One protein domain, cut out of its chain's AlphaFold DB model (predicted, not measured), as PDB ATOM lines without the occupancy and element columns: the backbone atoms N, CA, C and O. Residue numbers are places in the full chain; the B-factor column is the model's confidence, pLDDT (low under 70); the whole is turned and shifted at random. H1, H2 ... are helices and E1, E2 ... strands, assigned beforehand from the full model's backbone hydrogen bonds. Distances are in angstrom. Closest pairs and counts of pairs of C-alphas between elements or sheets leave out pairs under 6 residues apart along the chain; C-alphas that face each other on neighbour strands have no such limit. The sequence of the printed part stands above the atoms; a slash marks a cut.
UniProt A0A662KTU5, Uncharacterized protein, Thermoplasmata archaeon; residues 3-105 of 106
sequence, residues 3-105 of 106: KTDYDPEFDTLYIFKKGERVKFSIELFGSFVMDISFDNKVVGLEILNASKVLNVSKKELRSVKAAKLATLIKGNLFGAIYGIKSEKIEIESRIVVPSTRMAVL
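What this domain is: This is residues 3 to 105 of the 106 residues of an uncharacterized protein of Thermoplasmata archaeon (UniProt A0A662KTU5). Two twisted sheets stand face to face as a sandwich with their strands crossed: a sheet of five short strands, E1 to E5, covers a narrower sheet of three long strands, E6, E7 and E8. The short helices H1 and H2 lie at one end, where the backbone passes from the one sheet to the other, and H3 lies at the opposite end, after E8. The printed part has 103 residues, with eight named strands and three named helices in the order E1 E2 E3 E4 E5 H1 H2 E6 E7 E8 H3, and its class is mostly strand. The sheet orders are E1 - E2 - E5 - E4 - E3 and E6 - E7 - E8, both antiparallel throughout. The whole is compact, with a radius of gyration of the C-alphas of 13.3 A and spans of 38 by 27 by 24 A.

Where its parts are: E1, residues 3 to 7, begins at C-alpha 3 at (30.853, 11.864, -35.076) and is 13.6 A long. E2, residues 12 to 17, measures 16.6 A; E3, residues 22 to 28, and E4, residues 32 to 37, measure 16.4 A each; E5, residues 42 to 47, measures 13.9 A. Two helices of four residues follow, H1 at residues 50 to 53 and H2 at residues 58 to 61, each 5.0 A long. E6, residues 66 to 74, starts at C-alpha 66 at (37.737, 9.881, -36.971) and spans 25.6 A. E7, residues 77 to 85, spans 26.1 A, and E8, residues 90 to 98, spans 27.4 A. H3, residues 100 to 103, is 5.2 A long and ends at C-alpha 103 at (13.626, -8.341, -26.128).

How they stand to each other: In the five-strand sheet E1 and E2 form a hairpin, with N 5 and O 14 at 2.9 A. E2 and E3 are apart, and E2 pairs instead with E5, antiparallel at 169 degrees, with N 15 and O 45 at 2.8 A. E3, E4 and E5 are a meander, each strand the antiparallel neighbour of the one before; N 26 and O 34 are 2.9 A apart, as are N 35 and O 44. E2 E3 E4 E5 make a Greek key, a meander of three strands with E2 beside the last of them. The edge strands are E1 and E3. E6 E7 E8 is a second meander, with N 70 and O 81 at 2.9 A and N 82 and O 93 at 2.9 A. The parts of the two sheets that face each other are 9.5 A centre to centre, their planes 10 degrees apart and their strands at 76 degrees. Between the sheets, the closest C-alphas of E5 and E6 are those of Val 42 and Thr 71, 5.1 A, and those of E2 and E6 are Ile 15 and Leu 69, 7.0 A. H1 and H2 only graze the five-strand sheet; they are close but not clearly touching, with the C-alphas of Ser 51 and Lys 58 nearest at 5.7 A. H3 only grazes the sheet of E6, E7 and E8, with residues 100 to 102. The three helices are too short for an O i to N i+4 pair; each has its one O i to N i+3 pair within hydrogen-bond range.

The domain as a whole: The C-alphas farthest apart, those of Glu 87 and Val 104, are 40.8 A from each other. The printed part has no cut, and the links between its named elements are tight. The mean pLDDT of the printed part is 95.2; residues 103 to 105 are under 70.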
ATOM      1  N   LYS A   3      30.254  10.791 -35.869       98.12
ATOM      2  CA  LYS A   3      30.853  11.864 -35.076       98.12
ATOM      3  C   LYS A   3      31.246  11.335 -33.704       98.12
ATOM      4  O   LYS A   3      30.775  10.281 -33.282       98.12
ATOM      5  N   THR A   4      32.118  12.085 -33.050       98.19
ATOM      6  CA  THR A   4      32.504  11.865 -31.664       98.19
ATOM      7  C   THR A   4      32.314  13.142 -30.874       98.19
ATOM      8  O   THR A   4      32.537  14.225 -31.415       98.19
ATOM      9  N   ASP A   5      31.951  12.990 -29.612       98.12
ATOM     10  CA  ASP A   5      31.993  14.042 -28.610       98.12
ATOM     11  C   ASP A   5      32.672  13.485 -27.360       98.12
ATOM     12  O   ASP A   5      32.410  12.345 -26.976       98.12
ATOM     13  N   TYR A   6      33.601  14.236 -26.780       98.56
ATOM     14  CA  TYR A   6      34.316  13.802 -25.587       98.56
ATOM     15  C   TYR A   6      34.194  14.858 -24.504       98.56
ATOM     16  O   TYR A   6      34.738  15.958 -24.638       98.56
ATOM     17  N   ASP A   7      33.548  14.472 -23.408       98.31
ATOM     18  CA  ASP A   7      33.441  15.271 -22.204       98.31
ATOM     19  C   ASP A   7      34.592  14.918 -21.243       98.31
ATOM     20  O   ASP A   7      34.641  13.816 -20.682       98.31
ATOM     21  N   PRO A   8      35.557  15.827 -21.028       97.50
ATOM     22  CA  PRO A   8      36.682  15.569 -20.145       97.50
ATOM     23  C   PRO A   8      36.358  15.695 -18.652       97.50
ATOM     24  O   PRO A   8      37.137  15.162 -17.847       97.50
ATOM     25  N   GLU A   9      35.288  16.406 -18.287       98.06
ATOM     26  CA  GLU A   9      34.819  16.560 -16.907       98.06
ATOM     27  C   GLU A   9      34.287  15.216 -16.415       98.06
ATOM     28  O   GLU A   9      34.796  14.678 -15.428       98.06
ATOM     29  N   PHE A  10      33.398  14.600 -17.197       98.06
ATOM     30  CA  PHE A  10      32.823  13.286 -16.890       98.06
ATOM     31  C   PHE A  10      33.633  12.100 -17.435       98.06
ATOM     32  O   PHE A  10      33.266  10.949 -17.214       98.06
ATOM     33  N   ASP A  11      34.737  12.356 -18.143       98.56
ATOM     34  CA  ASP A  11      35.547  11.339 -18.832       98.56
ATOM     35  C   ASP A  11      34.703  10.398 -19.701       98.56
ATOM     36  O   ASP A  11      34.794   9.172 -19.603       98.56
ATOM     37  N   THR A  12      33.848  10.987 -20.530       98.69
ATOM     38  CA  THR A  12      32.844  10.254 -21.296       98.69
ATOM     39  C   THR A  12      33.018  10.511 -22.783       98.69
ATOM     40  O   THR A  12      33.058  11.655 -23.228       98.69
ATOM     41  N   LEU A  13      33.173   9.435 -23.558       98.69
ATOM     42  CA  LEU A  13      33.294   9.489 -25.013       98.69
ATOM     43  C   LEU A  13      32.004   8.981 -25.644       98.69
ATOM     44  O   LEU A  13      31.658   7.813 -25.481       98.69
ATOM     45  N   TYR A  14      31.358   9.821 -26.441       98.69
ATOM     46  CA  TYR A  14      30.202   9.451 -27.235       98.69
ATOM     47  C   TYR A  14      30.572   9.317 -28.710       98.69
ATOM     48  O   TYR A  14      31.070  10.257 -29.326       98.69
ATOM     49  N   ILE A  15      30.321   8.148 -29.300       98.75
ATOM     50  CA  ILE A  15      30.465   7.882 -30.736       98.75
ATOM     51  C   ILE A  15      29.066   7.721 -31.317       98.75
ATOM     52  O   ILE A  15      28.332   6.833 -30.894       98.75
ATOM     53  N   PHE A  16      28.689   8.521 -32.314       98.69
ATOM     54  CA  PHE A  16      27.303   8.540 -32.784       98.69
ATOM     55  C   PHE A  16      27.136   8.849 -34.266       98.69
ATOM     56  O   PHE A  16      27.989   9.451 -34.925       98.69
ATOM     57  N   LYS A  17      25.995   8.438 -34.816       98.50
ATOM     58  CA  LYS A  17      25.574   8.740 -36.184       98.50
ATOM     59  C   LYS A  17      24.749  10.027 -36.178       98.50
ATOM     60  O   LYS A  17      23.584  10.034 -35.796       98.50
ATOM     61  N   LYS A  18      25.351  11.131 -36.630       97.44
ATOM     62  CA  LYS A  18      24.678  12.437 -36.703       97.44
ATOM     63  C   LYS A  18      23.408  12.343 -37.558       97.44
ATOM     64  O   LYS A  18      23.497  11.929 -38.714       97.44
ATOM     65  N   GLY A  19      22.287  12.807 -37.003       96.50
ATOM     66  CA  GLY A  19      20.977  12.857 -37.662       96.50
ATOM     67  C   GLY A  19      20.091  11.634 -37.420       96.50
ATOM     68  O   GLY A  19      18.922  11.661 -37.790       96.50
ATOM     69  N   GLU A  20      20.612  10.586 -36.782       97.56
ATOM     70  CA  GLU A  20      19.810   9.428 -36.394       97.56
ATOM     71  C   GLU A  20      18.997   9.711 -35.128       97.56
ATOM     72  O   GLU A  20      19.441  10.427 -34.229       97.56
ATOM     73  N   ARG A  21      17.805   9.115 -35.044       97.06
ATOM     74  CA  ARG A  21      16.939   9.197 -33.862       97.06
ATOM     75  C   ARG A  21      17.139   7.975 -32.976       97.06
ATOM     76  O   ARG A  21      17.063   6.842 -33.455       97.06
ATOM     77  N   VAL A  22      17.315   8.214 -31.682       97.31
ATOM     78  CA  VAL A  22      17.361   7.168 -30.656       97.31
ATOM     79  C   VAL A  22      15.930   6.786 -30.277       97.31
ATOM     80  O   VAL A  22      15.100   7.657 -30.017       97.31
ATOM     81  N   LYS A  23      15.624   5.486 -30.294       96.00
ATOM     82  CA  LYS A  23      14.367   4.936 -29.767       96.00
ATOM     83  C   LYS A  23      14.516   4.624 -28.280       96.00
ATOM     84  O   LYS A  23      13.634   4.960 -27.503       96.00
ATOM     85  N   PHE A  24      15.607   3.958 -27.916       94.50
ATOM     86  CA  PHE A  24      15.945   3.607 -26.541       94.50
ATOM     87  C   PHE A  24      17.448   3.359 -26.417       94.50
ATOM     88  O   PHE A  24      18.142   3.181 -27.424       94.50
ATOM     89  N   SER A  25      17.918   3.302 -25.176       95.81
ATOM     90  CA  SER A  25      19.320   3.088 -24.830       95.81
ATOM     91  C   SER A  25      19.454   1.906 -23.877       95.81
ATOM     92  O   SER A  25      18.517   1.569 -23.152       95.81
ATOM     93  N   ILE A  26      20.613   1.248 -23.894       94.56
ATOM     94  CA  ILE A  26      20.898   0.098 -23.030       94.56
ATOM     95  C   ILE A  26      22.216   0.309 -22.307       94.56
ATOM     96  O   ILE A  26      23.258   0.439 -22.946       94.56
ATOM     97  N   GLU A  27      22.180   0.225 -20.982       95.31
ATOM     98  CA  GLU A  27      23.380   0.184 -20.154       95.31
ATOM     99  C   GLU A  27      24.016  -1.211 -20.159       95.31
ATOM    100  O   GLU A  27      23.387  -2.244 -19.876       95.31
ATOM    101  N   LEU A  28      25.303  -1.261 -20.478       94.44
ATOM    102  CA  LEU A  28      26.071  -2.482 -20.643       94.44
ATOM    103  C   LEU A  28      27.323  -2.436 -19.766       94.44
ATOM    104  O   LEU A  28      28.167  -1.551 -19.890       94.44
ATOM    105  N   PHE A  29      27.448  -3.441 -18.895       93.62
ATOM    106  CA  PHE A  29      28.648  -3.699 -18.092       93.62
ATOM    107  C   PHE A  29      29.116  -2.503 -17.240       93.62
ATOM    108  O   PHE A  29      30.296  -2.399 -16.929       93.62
ATOM    109  N   GLY A  30      28.207  -1.584 -16.890       94.38
ATOM    110  CA  GLY A  30      28.489  -0.410 -16.055       94.38
ATOM    111  C   GLY A  30      29.427   0.632 -16.676       94.38
ATOM    112  O   GLY A  30      29.859   1.547 -15.983       94.38
ATOM    113  N   SER A  31      29.802   0.499 -17.951       97.50
ATOM    114  CA  SER A  31      30.742   1.425 -18.606       97.50
ATOM    115  C   SER A  31      30.343   1.816 -20.021       97.50
ATOM    116  O   SER A  31      31.022   2.630 -20.638       97.50
ATOM    117  N   PHE A  32      29.258   1.253 -20.546       98.25
ATOM    118  CA  PHE A  32      28.794   1.544 -21.892       98.25
ATOM    119  C   PHE A  32      27.298   1.826 -21.894       98.25
ATOM    120  O   PHE A  32      26.539   1.100 -21.252       98.25
ATOM    121  N   VAL A  33      26.874   2.805 -22.686       98.12
ATOM    122  CA  VAL A  33      25.467   3.018 -23.037       98.12
ATOM    123  C   VAL A  33      25.338   2.897 -24.548       98.12
ATOM    124  O   VAL A  33      26.034   3.572 -25.302       98.12
ATOM    125  N   MET A  34      24.503   1.974 -25.014       98.00
ATOM    126  CA  MET A  34      24.298   1.717 -26.438       98.00
ATOM    127  C   MET A  34      22.946   2.266 -26.879       98.00
ATOM    128  O   MET A  34      21.913   1.771 -26.432       98.00
ATOM    129  N   ASP A  35      22.957   3.229 -27.798       98.06
ATOM    130  CA  ASP A  35      21.745   3.839 -28.338       98.06
ATOM    131  C   ASP A  35      21.267   3.112 -29.585       98.06
ATOM    132  O   ASP A  35      22.031   2.848 -30.526       98.06
ATOM    133  N   ILE A  36      19.969   2.832 -29.613       96.81
ATOM    134  CA  ILE A  36      19.344   1.987 -30.621       96.81
ATOM    135  C   ILE A  36      18.202   2.749 -31.273       96.81
ATOM    136  O   ILE A  36      17.341   3.318 -30.603       96.81
ATOM    137  N   SER A  37      18.202   2.779 -32.604       97.12
ATOM    138  CA  SER A  37      17.187   3.480 -33.385       97.12
ATOM    139  C   SER A  37      15.900   2.674 -33.546       97.12
ATOM    140  O   SER A  37      15.808   1.497 -33.191       97.12
ATOM    141  N   PHE A  38      14.896   3.310 -34.148       94.69
ATOM    142  CA  PHE A  38      13.621   2.677 -34.490       94.69
ATOM    143  C   PHE A  38      13.773   1.484 -35.451       94.69
ATOM    144  O   PHE A  38      13.001   0.532 -35.356       94.69
ATOM    145  N   ASP A  39      14.828   1.476 -36.272       94.69
ATOM    146  CA  ASP A  39      15.164   0.380 -37.192       94.69
ATOM    147  C   ASP A  39      16.009  -0.732 -36.537       94.69
ATOM    148  O   ASP A  39      16.579  -1.574 -37.231       94.69
ATOM    149  N   ASN A  40      16.133  -0.746 -35.204       92.38
ATOM    150  CA  ASN A  40      16.984  -1.667 -34.436       92.38
ATOM    151  C   ASN A  40      18.473  -1.616 -34.840       92.38
ATOM    152  O   ASN A  40      19.171  -2.631 -34.810       92.38
ATOM    153  N   LYS A  41      18.979  -0.438 -35.218       96.62
ATOM    154  CA  LYS A  41      20.405  -0.221 -35.496       96.62
ATOM    155  C   LYS A  41      21.057   0.483 -34.317       96.62
ATOM    156  O   LYS A  41      20.469   1.391 -33.742       96.62
ATOM    157  N   VAL A  42      22.302   0.125 -34.020       98.06
ATOM    158  CA  VAL A  42      23.155   0.937 -33.143       98.06
ATOM    159  C   VAL A  42      23.449   2.264 -33.837       98.06
ATOM    160  O   VAL A  42      23.987   2.288 -34.957       98.06
ATOM    161  N   VAL A  43      23.091   3.355 -33.173       98.56
ATOM    162  CA  VAL A  43      23.267   4.730 -33.662       98.56
ATOM    163  C   VAL A  43      24.097   5.599 -32.728       98.56
ATOM    164  O   VAL A  43      24.614   6.615 -33.185       98.56
ATOM    165  N   GLY A  44      24.317   5.152 -31.494       98.69
ATOM    166  CA  GLY A  44      25.193   5.790 -30.518       98.69
ATOM    167  C   GLY A  44      25.852   4.757 -29.608       98.69
ATOM    168  O   GLY A  44      25.314   3.670 -29.383       98.69
ATOM    169  N   LEU A  45      27.046   5.081 -29.134       98.75
ATOM    170  CA  LEU A  45      27.772   4.339 -28.115       98.75
ATOM    171  C   LEU A  45      28.482   5.344 -27.213       98.75
ATOM    172  O   LEU A  45      29.422   6.011 -27.647       98.75
ATOM    173  N   GLU A  46      28.034   5.434 -25.974       98.69
ATOM    174  CA  GLU A  46      28.685   6.188 -24.914       98.69
ATOM    175  C   GLU A  46      29.593   5.254 -24.116       98.69
ATOM    176  O   GLU A  46      29.212   4.126 -23.794       98.69
ATOM    177  N   ILE A  47      30.809   5.710 -23.832       98.69
ATOM    178  CA  ILE A  47      31.818   4.995 -23.053       98.69
ATOM    179  C   ILE A  47      32.127   5.850 -21.826       98.69
ATOM    180  O   ILE A  47      32.754   6.903 -21.946       98.69
ATOM    181  N   LEU A  48      31.686   5.392 -20.657       98.56
ATOM    182  CA  LEU A  48      31.939   6.032 -19.368       98.56
ATOM    183  C   LEU A  48      33.348   5.683 -18.883       98.56
ATOM    184  O   LEU A  48      33.829   4.575 -19.124       98.56
ATOM    185  N   ASN A  49      34.004   6.596 -18.159       98.25
ATOM    186  CA  ASN A  49      35.412   6.442 -17.769       98.25
ATOM    187  C   ASN A  49      36.297   6.061 -18.974       98.25
ATOM    188  O   ASN A  49      37.147   5.166 -18.880       98.25
ATOM    189  N   ALA A  50      36.060   6.696 -20.126       98.38
ATOM    190  CA  ALA A  50      36.623   6.317 -21.418       98.38
ATOM    191  C   ALA A  50      38.147   6.198 -21.377       98.38
ATOM    192  O   ALA A  50      38.707   5.279 -21.979       98.38
ATOM    193  N   SER A  51      38.822   7.075 -20.625       98.44
ATOM    194  CA  SER A  51      40.279   7.029 -20.503       98.44
ATOM    195  C   SER A  51      40.786   5.726 -19.882       98.44
ATOM    196  O   SER A  51      41.795   5.175 -20.324       98.44
ATOM    197  N   LYS A  52      40.050   5.181 -18.908       98.31
ATOM    198  CA  LYS A  52      40.364   3.906 -18.251       98.31
ATOM    199  C   LYS A  52      39.931   2.720 -19.100       98.31
ATOM    200  O   LYS A  52      40.723   1.805 -19.299       98.31
ATOM    201  N   VAL A  53      38.703   2.745 -19.621       98.00
ATOM    202  CA  VAL A  53      38.129   1.641 -20.411       98.00
ATOM    203  C   VAL A  53      38.952   1.370 -21.668       98.00
ATOM    204  O   VAL A  53      39.184   0.215 -22.016       98.00
ATOM    205  N   LEU A  54      39.409   2.429 -22.340       97.00
ATOM    206  CA  LEU A  54      40.191   2.322 -23.573       97.00
ATOM    207  C   LEU A  54      41.704   2.306 -23.326       97.00
ATOM    208  O   LEU A  54      42.458   2.083 -24.269       97.00
ATOM    209  N   ASN A  55      42.149   2.544 -22.086       97.25
ATOM    210  CA  ASN A  55      43.551   2.768 -21.731       97.25
ATOM    211  C   ASN A  55      44.204   3.874 -22.591       97.25
ATOM    212  O   ASN A  55      45.272   3.703 -23.182       97.25
ATOM    213  N   VAL A  56      43.524   5.019 -22.687       97.25
ATOM    214  CA  VAL A  56      43.916   6.180 -23.497       97.25
ATOM    215  C   VAL A  56      43.880   7.435 -22.640       97.25
ATOM    216  O   VAL A  56      42.940   7.662 -21.891       97.25
ATOM    217  N   SER A  57      44.867   8.322 -22.775       97.50
ATOM    218  CA  SER A  57      44.831   9.589 -22.035       97.50
ATOM    219  C   SER A  57      43.657  10.485 -22.463       97.50
ATOM    220  O   SER A  57      43.341  10.590 -23.650       97.50
ATOM    221  N   LYS A  58      43.084  11.248 -21.522       98.00
ATOM    222  CA  LYS A  58      42.044  12.252 -21.826       98.00
ATOM    223  C   LYS A  58      42.450  13.224 -22.947       98.00
ATOM    224  O   LYS A  58      41.617  13.656 -23.735       98.00
ATOM    225  N   LYS A  59      43.744  13.567 -23.037       96.69
ATOM    226  CA  LYS A  59      44.294  14.441 -24.087       96.69
ATOM    227  C   LYS A  59      44.134  13.838 -25.484       96.69
ATOM    228  O   LYS A  59      43.800  14.565 -26.410       96.69
ATOM    229  N   GLU A  60      44.373  12.538 -25.623       96.94
ATOM    230  CA  GLU A  60      44.210  11.835 -26.901       96.94
ATOM    231  C   GLU A  60      42.728  11.606 -27.236       96.94
ATOM    232  O   GLU A  60      42.345  11.687 -28.399       96.94
ATOM    233  N   LEU A  61      41.863  11.414 -26.232       98.00
ATOM    234  CA  LEU A  61      40.410  11.352 -26.448       98.00
ATOM    235  C   LEU A  61      39.836  12.686 -26.956       98.00
ATOM    236  O   LEU A  61      38.994  12.689 -27.850       98.00
ATOM    237  N   ARG A  62      40.354  13.826 -26.475       96.94
ATOM    238  CA  ARG A  62      40.015  15.161 -27.010       96.94
ATOM    239  C   ARG A  62      40.453  15.375 -28.463       96.94
ATOM    240  O   ARG A  62      39.935  16.275 -29.114       96.94
ATOM    241  N   SER A  63      41.425  14.610 -28.962       96.88
ATOM    242  CA  SER A  63      42.009  14.785 -30.300       96.88
ATOM    243  C   SER A  63      41.565  13.719 -31.306       96.88
ATOM    244  O   SER A  63      42.187  13.576 -32.364       96.88
ATOM    245  N   VAL A  64      40.493  12.975 -31.013       97.75
ATOM    246  CA  VAL A  64      39.910  12.006 -31.952       97.75
ATOM    247  C   VAL A  64      39.465  12.725 -33.229       97.75
ATOM    248  O   VAL A  64      38.669  13.660 -33.201       97.75
ATOM    249  N   LYS A  65      39.991  12.277 -34.370       96.12
ATOM    250  CA  LYS A  65      39.745  12.865 -35.697       96.12
ATOM    251  C   LYS A  65      38.732  12.076 -36.513       96.12
ATOM    252  O   LYS A  65      38.067  12.632 -37.385       96.12
ATOM    253  N   ALA A  66      38.638  10.774 -36.264       97.44
ATOM    254  CA  ALA A  66      37.737   9.881 -36.971       97.44
ATOM    255  C   ALA A  66      37.238   8.775 -36.045       97.44
ATOM    256  O   ALA A  66      37.933   8.367 -35.113       97.44
ATOM    257  N   ALA A  67      36.046   8.264 -36.344       98.19
ATOM    258  CA  ALA A  67      35.469   7.139 -35.634       98.19
ATOM    259  C   ALA A  67      34.650   6.232 -36.552       98.19
ATOM    260  O   ALA A  67      34.184   6.637 -37.622       98.19
ATOM    261  N   LYS A  68      34.469   4.995 -36.098       98.44
ATOM    262  CA  LYS A  68      33.639   3.964 -36.715       98.44
ATOM    263  C   LYS A  68      32.560   3.545 -35.725       98.44
ATOM    264  O   LYS A  68      32.813   3.460 -34.529       98.44
ATOM    265  N   LEU A  69      31.371   3.265 -36.245       98.69
ATOM    266  CA  LEU A  69      30.266   2.696 -35.488       98.69
ATOM    267  C   LEU A  69      29.368   1.896 -36.428       98.69
ATOM    268  O   LEU A  69      28.762   2.447 -37.353       98.69
ATOM    269  N   ALA A  70      29.266   0.598 -36.178       98.31
ATOM    270  CA  ALA A  70      28.440  -0.319 -36.946       98.31
ATOM    271  C   ALA A  70      27.645  -1.236 -36.020       98.31
ATOM    272  O   ALA A  70      28.084  -1.582 -34.927       98.31
ATOM    273  N   THR A  71      26.466  -1.640 -36.479       98.00
ATOM    274  CA  THR A  71      25.649  -2.643 -35.793       98.00
ATOM    275  C   THR A  71      26.202  -4.027 -36.102       98.00
ATOM    276  O   THR A  71      26.423  -4.353 -37.266       98.00
ATOM    277  N   LEU A  72      26.414  -4.837 -35.069       97.25
ATOM    278  CA  LEU A  72      26.776  -6.243 -35.190       97.25
ATOM    279  C   LEU A  72      25.546  -7.083 -34.870       97.25
ATOM    280  O   LEU A  72      25.012  -7.009 -33.766       97.25
ATOM    281  N   ILE A  73      25.130  -7.906 -35.829       94.62
ATOM    282  CA  ILE A  73      24.108  -8.936 -35.635       94.62
ATOM    283  C   ILE A  73      24.708 -10.249 -36.122       94.62
ATOM    284  O   ILE A  73      25.073 -10.369 -37.292       94.62
ATOM    285  N   LYS A  74      24.860 -11.224 -35.224       94.25
ATOM    286  CA  LYS A  74      25.395 -12.547 -35.567       94.25
ATOM    287  C   LYS A  74      24.724 -13.619 -34.720       94.25
ATOM    288  O   LYS A  74      25.001 -13.724 -33.530       94.25
ATOM    289  N   GLY A  75      23.862 -14.426 -35.337       93.25
ATOM    290  CA  GLY A  75      23.063 -15.415 -34.612       93.25
ATOM    291  C   GLY A  75      22.209 -14.742 -33.534       93.25
ATOM    292  O   GLY A  75      21.466 -13.809 -33.822       93.25
ATOM    293  N   ASN A  76      22.360 -15.181 -32.285       93.56
ATOM    294  CA  ASN A  76      21.696 -14.599 -31.118       93.56
ATOM    295  C   ASN A  76      22.476 -13.437 -30.475       93.56
ATOM    296  O   ASN A  76      22.197 -13.092 -29.331       93.56
ATOM    297  N   LEU A  77      23.462 -12.852 -31.159       95.06
ATOM    298  CA  LEU A  77      24.246 -11.727 -30.651       95.06
ATOM    299  C   LEU A  77      23.832 -10.423 -31.326       95.06
ATOM    300  O   LEU A  77      23.728 -10.355 -32.554       95.06
ATOM    301  N   PHE A  78      23.671  -9.386 -30.510       95.50
ATOM    302  CA  PHE A  78      23.486  -8.002 -30.925       95.50
ATOM    303  C   PHE A  78      24.579  -7.137 -30.296       95.50
ATOM    304  O   PHE A  78      24.985  -7.371 -29.157       95.50
ATOM    305  N   GLY A  79      25.072  -6.134 -31.012       96.56
ATOM    306  CA  GLY A  79      26.084  -5.255 -30.454       96.56
ATOM    307  C   GLY A  79      26.563  -4.161 -31.388       96.56
ATOM    308  O   GLY A  79      25.973  -3.896 -32.438       96.56
ATOM    309  N   ALA A  80      27.681  -3.555 -31.004       98.06
ATOM    310  CA  ALA A  80      28.350  -2.512 -31.758       98.06
ATOM    311  C   ALA A  80      29.794  -2.911 -32.058       98.06
ATOM    312  O   ALA A  80      30.513  -3.371 -31.171       98.06
ATOM    313  N   ILE A  81      30.226  -2.683 -33.294       98.50
ATOM    314  CA  ILE A  81      31.645  -2.531 -33.625       98.50
ATOM    315  C   ILE A  81      31.924  -1.036 -33.599       98.50
ATOM    316  O   ILE A  81      31.182  -0.267 -34.218       98.50
ATOM    317  N   TYR A  82      32.978  -0.629 -32.906       98.56
ATOM    318  CA  TYR A  82      33.370   0.767 -32.817       98.56
ATOM    319  C   TYR A  82      34.873   0.926 -32.991       98.56
ATOM    320  O   TYR A  82      35.651  -0.006 -32.784       98.56
ATOM    321  N   GLY A  83      35.279   2.128 -33.368       98.31
ATOM    322  CA  GLY A  83      36.684   2.490 -33.395       98.31
ATOM    323  C   GLY A  83      36.880   3.990 -33.343       98.31
ATOM    324  O   GLY A  83      35.981   4.744 -33.715       98.31
ATOM    325  N   ILE A  84      38.055   4.409 -32.890       98.31
ATOM    326  CA  ILE A  84      38.486   5.806 -32.844       98.31
ATOM    327  C   ILE A  84      39.914   5.925 -33.355       98.31
ATOM    328  O   ILE A  84      40.723   5.011 -33.192       98.31
ATOM    329  N   LYS A  85      40.225   7.070 -33.954       98.12
ATOM    330  CA  LYS A  85      41.558   7.386 -34.458       98.12
ATOM    331  C   LYS A  85      41.942   8.816 -34.099       98.12
ATOM    332  O   LYS A  85      41.202   9.748 -34.424       98.12
ATOM    333  N   SER A  86      43.097   8.981 -33.463       95.81
ATOM    334  CA  SER A  86      43.800  10.262 -33.300       95.81
ATOM    335  C   SER A  86      45.090  10.247 -34.136       95.81
ATOM    336  O   SER A  86      45.268   9.401 -35.010       95.81
ATOM    337  N   GLU A  87      45.998  11.194 -33.900       93.94
ATOM    338  CA  GLU A  87      47.347  11.159 -34.485       93.94
ATOM    339  C   GLU A  87      48.216  10.025 -33.931       93.94
ATOM    340  O   GLU A  87      49.111   9.558 -34.629       93.94
ATOM    341  N   LYS A  88      47.976   9.601 -32.685       94.62
ATOM    342  CA  LYS A  88      48.853   8.660 -31.970       94.62
ATOM    343  C   LYS A  88      48.211   7.319 -31.668       94.62
ATOM    344  O   LYS A  88      48.930   6.377 -31.348       94.62
ATOM    345  N   ILE A  89      46.884   7.241 -31.723       95.06
ATOM    346  CA  ILE A  89      46.155   6.014 -31.422       95.06
ATOM    347  C   ILE A  89      45.194   5.651 -32.543       95.06
ATOM    348  O   ILE A  89      44.586   6.511 -33.184       95.06
ATOM    349  N   GLU A  90      45.014   4.351 -32.712       97.56
ATOM    350  CA  GLU A  90      43.955   3.755 -33.508       97.56
ATOM    351  C   GLU A  90      43.441   2.548 -32.728       97.56
ATOM    352  O   GLU A  90      44.205   1.648 -32.382       97.56
ATOM    353  N   ILE A  91      42.159   2.581 -32.375       96.94
ATOM    354  CA  ILE A  91      41.499   1.533 -31.598       96.94
ATOM    355  C   ILE A  91      40.314   1.040 -32.402       96.94
ATOM    356  O   ILE A  91      39.503   1.839 -32.870       96.94
ATOM    357  N   GLU A  92      40.181  -0.277 -32.492       98.00
ATOM    358  CA  GLU A  92      38.976  -0.944 -32.962       98.00
ATOM    359  C   GLU A  92      38.590  -2.034 -31.971       98.00
ATOM    360  O   GLU A  92      39.428  -2.804 -31.501       98.00
ATOM    361  N   SER A  93      37.311  -2.086 -31.626       97.75
ATOM    362  CA  SER A  93      36.791  -3.053 -30.672       97.75
ATOM    363  C   SER A  93      35.309  -3.315 -30.930       97.75
ATOM    364  O   SER A  93      34.688  -2.779 -31.854       97.75
ATOM    365  N   ARG A  94      34.732  -4.199 -30.124       97.31
ATOM    366  CA  ARG A  94      33.319  -4.554 -30.179       97.31
ATOM    367  C   ARG A  94      32.769  -4.790 -28.789       97.31
ATOM    368  O   ARG A  94      33.446  -5.336 -27.924       97.31
ATOM    369  N   ILE A  95      31.503  -4.451 -28.631       96.38
ATOM    370  CA  ILE A  95      30.691  -4.818 -27.480       96.38
ATOM    371  C   ILE A  95      29.495  -5.618 -27.986       96.38
ATOM    372  O   ILE A  95      28.837  -5.217 -28.945       96.38
ATOM    373  N   VAL A  96      29.245  -6.779 -27.385       95.81
ATOM    374  CA  VAL A  96      28.181  -7.698 -27.808       95.81
ATOM    375  C   VAL A  96      27.425  -8.230 -26.602       95.81
ATOM    376  O   VAL A  96      28.004  -8.454 -25.541       95.81
ATOM    377  N   VAL A  97      26.129  -8.451 -26.783       94.38
ATOM    378  CA  VAL A  97      25.233  -9.069 -25.807       94.38
ATOM    379  C   VAL A  97      24.298 -10.068 -26.486       94.38
ATOM    380  O   VAL A  97      24.050  -9.956 -27.691       94.38
ATOM    381  N   PRO A  98      23.731 -11.028 -25.736       93.12
ATOM    382  CA  PRO A  98      22.627 -11.838 -26.231       93.12
ATOM    383  C   PRO A  98      21.433 -10.965 -26.634       93.12
ATOM    384  O   PRO A  98      21.012 -10.079 -25.888       93.12
ATOM    385  N   SER A  99      20.838 -11.247 -27.790       86.00
ATOM    386  CA  SER A  99      19.659 -10.552 -28.313       86.00
ATOM    387  C   SER A  99      18.417 -10.752 -27.443       86.00
ATOM    388  O   SER A  99      17.489  -9.957 -27.508       86.00
ATOM    389  N   THR A 100      18.391 -11.747 -26.558       82.31
ATOM    390  CA  THR A 100      17.334 -11.881 -25.544       82.31
ATOM    391  C   THR A 100      17.294 -10.685 -24.594       82.31
ATOM    392  O   THR A 100      16.212 -10.253 -24.210       82.31
ATOM    393  N   ARG A 101      18.444 -10.063 -24.296       73.38
ATOM    394  CA  ARG A 101      18.511  -8.837 -23.486       73.38
ATOM    395  C   ARG A 101      17.835  -7.645 -24.174       73.38
ATOM    396  O   ARG A 101      17.318  -6.767 -23.499       73.38
ATOM    397  N   MET A 102      17.787  -7.652 -25.508       71.31
ATOM    398  CA  MET A 102      17.075  -6.654 -26.312       71.31
ATOM    399  C   MET A 102      15.555  -6.816 -26.245       71.31
ATOM    400  O   MET A 102      14.837  -5.831 -26.354       71.31
ATOM    401  N   ALA A 103      15.059  -8.051 -26.120       62.62
ATOM    402  CA  ALA A 103      13.626  -8.341 -26.128       62.62
ATOM    403  C   ALA A 103      12.924  -7.903 -24.833       62.62
ATOM    404  O   ALA A 103      11.754  -7.553 -24.874       62.62
ATOM    405  N   VAL A 104      13.647  -7.886 -23.709       61.41
ATOM    406  CA  VAL A 104      13.123  -7.472 -22.393       61.41
ATOM    407  C   VAL A 104      12.974  -5.947 -22.276       61.41
ATOM    408  O   VAL A 104      12.249  -5.466 -21.416       61.41
ATOM    409  N   LEU A 105      13.648  -5.180 -23.139       57.66
ATOM    410  CA  LEU A 105      13.697  -3.712 -23.094       57.66
ATOM    411  C   LEU A 105      12.786  -3.036 -24.136       57.66
ATOM    412  O   LEU A 105      12.866  -1.820 -24.309       57.66
TER     413      LEU A 105